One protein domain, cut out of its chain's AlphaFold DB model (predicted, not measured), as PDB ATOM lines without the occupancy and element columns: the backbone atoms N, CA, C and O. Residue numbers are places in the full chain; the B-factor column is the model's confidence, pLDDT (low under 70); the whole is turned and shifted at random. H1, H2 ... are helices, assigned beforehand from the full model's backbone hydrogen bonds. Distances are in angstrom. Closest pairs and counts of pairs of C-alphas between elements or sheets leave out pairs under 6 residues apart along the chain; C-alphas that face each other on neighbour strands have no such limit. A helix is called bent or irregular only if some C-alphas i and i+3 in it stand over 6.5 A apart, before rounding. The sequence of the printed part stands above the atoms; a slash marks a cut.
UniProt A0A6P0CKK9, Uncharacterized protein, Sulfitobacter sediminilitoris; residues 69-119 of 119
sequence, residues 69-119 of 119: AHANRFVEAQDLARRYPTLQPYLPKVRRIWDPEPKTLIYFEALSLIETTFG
ATOM      1  N   ALA A  69      92.924 -49.862-214.110       78.69
ATOM      2  CA  ALA A  69      93.507 -48.917-215.071       78.69
ATOM      3  C   ALA A  69      95.052 -48.914-215.091       78.69
ATOM      4  O   ALA A  69      95.672 -48.432-216.036       78.69
ATOM      5  N   HIS A  70      95.693 -49.461-214.053       86.31
ATOM      6  CA  HIS A  70      97.149 -49.453-213.898       86.31
ATOM      7  C   HIS A  70      97.737 -50.865-213.874       86.31
ATOM      8  O   HIS A  70      97.124 -51.812-213.379       86.31
ATOM      9  N   ALA A  71      98.997 -50.991-214.303       84.94
ATOM     10  CA  ALA A  71      99.719 -52.268-214.333       84.94
ATOM     11  C   ALA A  71      99.703 -53.010-212.983       84.94
ATOM     12  O   ALA A  71      99.642 -54.237-212.941       84.94
ATOM     13  N   ASN A  72      99.735 -52.277-211.866       86.88
ATOM     14  CA  ASN A  72      99.523 -52.818-210.527       86.88
ATOM     15  C   ASN A  72      99.111 -51.713-209.536       86.88
ATOM     16  O   ASN A  72      99.255 -50.521-209.806       86.88
ATOM     17  N   ARG A  73      98.666 -52.129-208.346       86.44
ATOM     18  CA  ARG A  73      98.208 -51.236-207.267       86.44
ATOM     19  C   ARG A  73      99.274 -50.280-206.704       86.44
ATOM     20  O   ARG A  73      98.918 -49.281-206.094       86.44
ATOM     21  N   PHE A  74     100.570 -50.558-206.879       89.38
ATOM     22  CA  PHE A  74     101.631 -49.635-206.445       89.38
ATOM     23  C   PHE A  74     101.784 -48.473-207.421       89.38
ATOM     24  O   PHE A  74     101.978 -47.340-206.990       89.38
ATOM     25  N   VAL A  75     101.678 -48.753-208.722       91.69
ATOM     26  CA  VAL A  75     101.660 -47.718-209.765       91.69
ATOM     27  C   VAL A  75     100.437 -46.821-209.583       91.69
ATOM     28  O   VAL A  75     100.577 -45.603-209.601       91.69
ATOM     29  N   GLU A  76      99.272 -47.415-209.314       91.75
ATOM     30  CA  GLU A  76      98.050 -46.680-208.960       91.75
ATOM     31  C   GLU A  76      98.252 -45.816-207.703       91.75
ATOM     32  O   GLU A  76      97.963 -44.626-207.720       91.75
ATOM     33  N   ALA A  77      98.831 -46.366-206.629       93.25
ATOM     34  CA  ALA A  77      99.106 -45.604-205.410       93.25
ATOM     35  C   ALA A  77     100.057 -44.416-205.644       93.25
ATOM     36  O   ALA A  77      99.851 -43.345-205.079       93.25
ATOM     37  N   GLN A  78     101.083 -44.578-206.487       93.94
ATOM     38  CA  GLN A  78     101.984 -43.482-206.864       93.94
ATOM     39  C   GLN A  78     101.261 -42.397-207.659       93.94
ATOM     40  O   GLN A  78     101.511 -41.215-207.439       93.94
ATOM     41  N   ASP A  79     100.382 -42.791-208.581       94.31
ATOM     42  CA  ASP A  79      99.580 -41.852-209.356       94.31
ATOM     43  C   ASP A  79      98.626 -41.048-208.465       94.31
ATOM     44  O   ASP A  79      98.623 -39.817-208.491       94.31
ATOM     45  N   LEU A  80      97.916 -41.741-207.575       94.50
ATOM     46  CA  LEU A  80      97.049 -41.124-206.580       94.50
ATOM     47  C   LEU A  80      97.822 -40.200-205.636       94.50
ATOM     48  O   LEU A  80      97.366 -39.097-205.371       94.50
ATOM     49  N   ALA A  81      99.011 -40.584-205.165       95.56
ATOM     50  CA  ALA A  81      99.837 -39.727-204.309       95.56
ATOM     51  C   ALA A  81     100.364 -38.471-205.031       95.56
ATOM     52  O   ALA A  81     100.648 -37.464-204.382       95.56
ATOM     53  N   ARG A  82     100.501 -38.514-206.366       95.44
ATOM     54  CA  ARG A  82     100.819 -37.328-207.177       95.44
ATOM     55  C   ARG A  82      99.628 -36.372-207.255       95.44
ATOM     56  O   ARG A  82      99.826 -35.170-207.114       95.44
ATOM     57  N   ARG A  83      98.412 -36.898-207.435       94.88
ATOM     58  CA  ARG A  83      97.167 -36.106-207.515       94.88
ATOM     59  C   ARG A  83      96.677 -35.614-206.151       94.88
ATOM     60  O   ARG A  83      96.115 -34.530-206.057       94.88
ATOM     61  N   TYR A  84      96.979 -36.364-205.093       95.50
ATOM     62  CA  TYR A  84      96.645 -36.071-203.701       95.50
ATOM     63  C   TYR A  84      97.918 -36.019-202.840       95.50
ATOM     64  O   TYR A  84      98.233 -36.992-202.144       95.50
ATOM     65  N   PRO A  85      98.662 -34.893-202.844       95.81
ATOM     66  CA  PRO A  85      99.964 -34.797-202.177       95.81
ATOM     67  C   PRO A  85      99.938 -35.098-200.673       95.81
ATOM     68  O   PRO A  85     100.920 -35.594-200.123       95.81
ATOM     69  N   THR A  86      98.806 -34.875-200.002       95.25
ATOM     70  CA  THR A  86      98.601 -35.207-198.581       95.25
ATOM     71  C   THR A  86      98.724 -36.706-198.287       95.25
ATOM     72  O   THR A  86      98.991 -37.081-197.146       95.25
ATOM     73  N   LEU A  87      98.578 -37.569-199.300       94.88
ATOM     74  CA  LEU A  87      98.745 -39.014-199.167       94.88
ATOM     75  C   LEU A  87     100.177 -39.507-199.402       94.88
ATOM     76  O   LEU A  87     100.454 -40.674-199.119       94.88
ATOM     77  N   GLN A  88     101.107 -38.655-199.854       94.12
ATOM     78  CA  GLN A  88     102.506 -39.053-200.071       94.12
ATOM     79  C   GLN A  88     103.158 -39.741-198.859       94.12
ATOM     80  O   GLN A  88     103.813 -40.764-199.066       94.12
ATOM     81  N   PRO A  89     102.952 -39.291-197.601       93.81
ATOM     82  CA  PRO A  89     103.535 -39.959-196.433       93.81
ATOM     83  C   PRO A  89     103.061 -41.407-196.233       93.81
ATOM     84  O   PRO A  89     103.717 -42.181-195.537       93.81
ATOM     85  N   TYR A  90     101.926 -41.785-196.827       92.94
ATOM     86  CA  TYR A  90     101.351 -43.129-196.732       92.94
ATOM     87  C   TYR A  90     101.785 -44.045-197.876       92.94
ATOM     88  O   TYR A  90     101.505 -45.252-197.827       92.94
ATOM     89  N   LEU A  91     102.464 -43.503-198.892       92.62
ATOM     90  CA  LEU A  91     102.933 -44.271-200.032       92.62
ATOM     91  C   LEU A  91     103.906 -45.356-199.544       92.62
ATOM     92  O   LEU A  91     104.920 -45.050-198.909       92.62
ATOM     93  N   PRO A  92     103.615 -46.641-199.797       85.88
ATOM     94  CA  PRO A  92     104.509 -47.698-199.370       85.88
ATOM     95  C   PRO A  92     105.834 -47.618-200.125       85.88
ATOM     96  O   PRO A  92     105.872 -47.353-201.327       85.88
ATOM     97  N   LYS A  93     106.930 -47.935-199.431       81.19
ATOM     98  CA  LYS A  93     108.219 -48.152-200.092       81.19
ATOM     99  C   LYS A  93     108.094 -49.316-201.080       81.19
ATOM    100  O   LYS A  93     107.398 -50.296-200.804       81.19
ATOM    101  N   VAL A  94     108.782 -49.205-202.216       70.81
ATOM    102  CA  VAL A  94     108.879 -50.298-203.191       70.81
ATOM    103  C   VAL A  94     109.485 -51.508-202.487       70.81
ATOM    104  O   VAL A  94     110.566 -51.423-201.905       70.81
ATOM    105  N   ARG A  95     108.741 -52.611-202.490       71.06
ATOM    106  CA  ARG A  95     109.070 -53.819-201.737       71.06
ATOM    107  C   ARG A  95     109.805 -54.841-202.597       71.06
ATOM    108  O   ARG A  95     109.653 -54.851-203.819       71.06
ATOM    109  N   ARG A  96     110.531 -55.755-201.955       76.19
ATOM    110  CA  ARG A  96     110.983 -56.991-202.603       76.19
ATOM    111  C   ARG A  96     109.799 -57.955-202.719       76.19
ATOM    112  O   ARG A  96     108.806 -57.828-202.006       76.19
ATOM    113  N   ILE A  97     109.886 -58.927-203.625       75.94
ATOM    114  CA  ILE A  97     108.761 -59.829-203.942       75.94
ATOM    115  C   ILE A  97     108.312 -60.646-202.716       75.94
ATOM    116  O   ILE A  97     107.129 -60.941-202.572       75.94
ATOM    117  N   TRP A  98     109.241 -60.971-201.819       81.31
ATOM    118  CA  TRP A  98     108.992 -61.749-200.602       81.31
ATOM    119  C   TRP A  98     108.553 -60.913-199.394       81.31
ATOM    120  O   TRP A  98     108.240 -61.480-198.347       81.31
ATOM    121  N   ASP A  99     108.515 -59.586-199.511       83.75
ATOM    122  CA  ASP A  99     108.047 -58.741-198.416       83.75
ATOM    123  C   ASP A  99     106.515 -58.795-198.321       83.75
ATOM    124  O   ASP A  99     105.819 -58.791-199.347       83.75
ATOM    125  N   PRO A 100     105.948 -58.783-197.103       80.25
ATOM    126  CA  PRO A 100     104.504 -58.740-196.925       80.25
ATOM    127  C   PRO A 100     103.900 -57.479-197.554       80.25
ATOM    128  O   PRO A 100     104.557 -56.452-197.728       80.25
ATOM    129  N   GLU A 101     102.618 -57.557-197.911       80.12
ATOM    130  CA  GLU A 101     101.929 -56.421-198.520       80.12
ATOM    131  C   GLU A 101     101.814 -55.250-197.522       80.12
ATOM    132  O   GLU A 101     101.349 -55.448-196.391       80.12
ATOM    133  N   PRO A 102     102.221 -54.025-197.908       86.31
ATOM    134  CA  PRO A 102     102.121 -52.865-197.037       86.31
ATOM    135  C   PRO A 102     100.671 -52.561-196.673       86.31
ATOM    136  O   PRO A 102      99.821 -52.346-197.536       86.31
ATOM    137  N   LYS A 103     100.391 -52.464-195.372       86.12
ATOM    138  CA  LYS A 103      99.037 -52.183-194.866       86.12
ATOM    139  C   LYS A 103      98.494 -50.823-195.311       86.12
ATOM    140  O   LYS A 103      97.281 -50.643-195.318       86.12
ATOM    141  N   THR A 104      99.368 -49.879-195.660       91.19
ATOM    142  CA  THR A 104      98.993 -48.527-196.095       91.19
ATOM    143  C   THR A 104      98.392 -48.490-197.497       91.19
ATOM    144  O   THR A 104      97.689 -47.535-197.810       91.19
ATOM    145  N   LEU A 105      98.565 -49.542-198.311       90.00
ATOM    146  CA  LEU A 105      97.927 -49.631-199.630       90.00
ATOM    147  C   LEU A 105      96.409 -49.503-199.562       90.00
ATOM    148  O   LEU A 105      95.803 -49.011-200.506       90.00
ATOM    149  N   ILE A 106      95.795 -49.868-198.436       89.75
ATOM    150  CA  ILE A 106      94.348 -49.759-198.295       89.75
ATOM    151  C   ILE A 106      93.834 -48.317-198.411       89.75
ATOM    152  O   ILE A 106      92.702 -48.119-198.835       89.75
ATOM    153  N   TYR A 107      94.637 -47.308-198.060       92.88
ATOM    154  CA  TYR A 107      94.226 -45.912-198.232       92.88
ATOM    155  C   TYR A 107      94.073 -45.569-199.714       92.88
ATOM    156  O   TYR A 107      93.095 -44.941-200.105       92.88
ATOM    157  N   PHE A 108      94.992 -46.063-200.541       93.56
ATOM    158  CA  PHE A 108      94.954 -45.886-201.989       93.56
ATOM    159  C   PHE A 108      93.866 -46.735-202.643       93.56
ATOM    160  O   PHE A 108      93.215 -46.270-203.565       93.56
ATOM    161  N   GLU A 109      93.608 -47.944-202.137       90.44
ATOM    162  CA  GLU A 109      92.471 -48.753-202.592       90.44
ATOM    163  C   GLU A 109      91.122 -48.100-202.263       90.44
ATOM    164  O   GLU A 109      90.191 -48.209-203.051       90.44
ATOM    165  N   ALA A 110      90.999 -47.436-201.110       92.19
ATOM    166  CA  ALA A 110      89.794 -46.690-200.765       92.19
ATOM    167  C   ALA A 110      89.643 -45.441-201.643       92.19
ATOM    168  O   ALA A 110      88.559 -45.186-202.158       92.19
ATOM    169  N   LEU A 111      90.734 -44.698-201.853       93.06
ATOM    170  CA  LEU A 111      90.720 -43.520-202.711       93.06
ATOM    171  C   LEU A 111      90.418 -43.879-204.170       93.06
ATOM    172  O   LEU A 111      89.660 -43.163-204.811       93.06
ATOM    173  N   SER A 112      90.931 -44.995-204.690       92.44
ATOM    174  CA  SER A 112      90.638 -45.382-206.073       92.44
ATOM    175  C   SER A 112      89.162 -45.716-206.302       92.44
ATOM    176  O   SER A 112      88.644 -45.459-207.386       92.44
ATOM    177  N   LEU A 113      88.447 -46.215-205.285       91.69
ATOM    178  CA  LEU A 113      86.992 -46.392-205.368       91.69
ATOM    179  C   LEU A 113      86.262 -45.046-205.471       91.69
ATOM    180  O   LEU A 113      85.313 -44.930-206.242       91.69
ATOM    181  N   ILE A 114      86.720 -44.042-204.720       92.12
ATOM    182  CA  ILE A 114      86.182 -42.676-204.784       92.12
ATOM    183  C   ILE A 114      86.438 -42.083-206.173       92.12
ATOM    184  O   ILE A 114      85.498 -41.626-206.813       92.12
ATOM    185  N   GLU A 115      87.669 -42.180-206.673       91.88
ATOM    186  CA  GLU A 115      88.048 -41.731-208.020       91.88
ATOM    187  C   GLU A 115      87.219 -42.387-209.119       91.88
ATOM    188  O   GLU A 115      86.766 -41.723-210.032       91.88
ATOM    189  N   THR A 116      86.948 -43.686-209.009       90.31
ATOM    190  CA  THR A 116      86.117 -44.380-210.006       90.31
ATOM    191  C   THR A 116      84.661 -43.887-209.986       90.31
ATOM    192  O   THR A 116      83.928 -44.082-210.950       90.31
ATOM    193  N   THR A 117      84.221 -43.279-208.880       89.00
ATOM    194  CA  THR A 117      82.853 -42.765-208.721       89.00
ATOM    195  C   THR A 117      82.720 -41.315-209.179       89.00
ATOM    196  O   THR A 117      81.710 -40.966-209.782       89.00
ATOM    197  N   PHE A 118      83.709 -40.474-208.862       88.88
ATOM    198  CA  PHE A 118      83.604 -39.013-208.976       88.88
ATOM    199  C   PHE A 118      84.727 -38.346-209.786       88.88
ATOM    200  O   PHE A 118      84.679 -37.128-209.966       88.88
ATOM    201  N   GLY A 119      85.748 -39.101-210.190       75.88
ATOM    202  CA  GLY A 119      86.923 -38.618-210.923       75.88
ATOM    203  C   GLY A 119      86.819 -38.758-212.434       75.88
ATOM    204  O   GLY A 119      85.860 -39.394-212.928       75.88
TER     205      GLY A 119
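AT A GLANCE: This is residues 69 to 119 of the 119 residues of an uncharacterized protein of Sulfitobacter sediminilitoris (UniProt A0A6P0CKK9). The longest helix, H3, packs with its first part on the middle of H1, near Phe 108 and Ala 77, and runs on away from it at a steep angle, while the short helix H2 folds back from the end of H1 and makes a corner with it. A long loop, residues 91 to 104, reaches out to Trp 98 at one end of the longest axis, and the last part of H3 makes the other end. The printed part has 51 residues with three named helices, in the order H1, H2, H3, and no named strand; its class is all helix, with 31 residues in the helices. It is compact, with a radius of gyration of the C-alphas of 10.9 A, but elongated in outline, spanning 35 by 21 by 15 A.

IN THESE COORDINATES: H3 holds residues 105 to 118 and measures 20.1 A from first to last C-alpha, from Leu 105 at (97.927, -49.631, -199.630) to Phe 118 at (83.604, -39.013, -208.976). H1 holds residues 73 to 83 and measures 15.2 A; C-alpha 73 is at (98.208, -51.236, -207.267). H2 holds residues 85 to 90 and measures 10.0 A. H2 is irregular: C-alphas 86 and 89 are 7.2 A apart.

HOW THE PARTS SIT: H3 and H1 touch, with 10 pairs of C-alphas within 8 A; the closest C-alphas are those of Ala 77 and Phe 108, 5.4 A apart. They run the same way at a steep tilt of 64 degrees. H1 and H2 touch only at the corner by their link, and their closest C-alphas are those of Ala 81 and Gln 88, 5.1 A apart. They run opposite ways at a tilt of 37 degrees, only just steep. H2 and H3 are close but not clearly touching; their closest C-alphas, those of Tyr 90 and Tyr 107, are 7.8 A apart. Their lines stand at a shallow tilt of 30 degrees, opposite ways. Each O i to N i+4 pair inside H1 and H3 is within hydrogen-bond range; in H2 this holds for 0 of 2 such pairs, while 2 of its 3 O i to N i+3 pairs are within range.

THE WHOLE: The two C-alphas farthest apart are those of Trp 98 and Phe 118, at 35.1 A, while the first and last printed C-alphas, of Ala 69 and Gly 119, are 12.9 A apart. Gly 119 is the chain's last residue, and the printed part has no cut. The link from H1 to H2 is tight, with 1 residue, and that from H2 to H3 is long, with 14 residues. The mean pLDDT of the printed part is 88.6, and no printed residue is under 70.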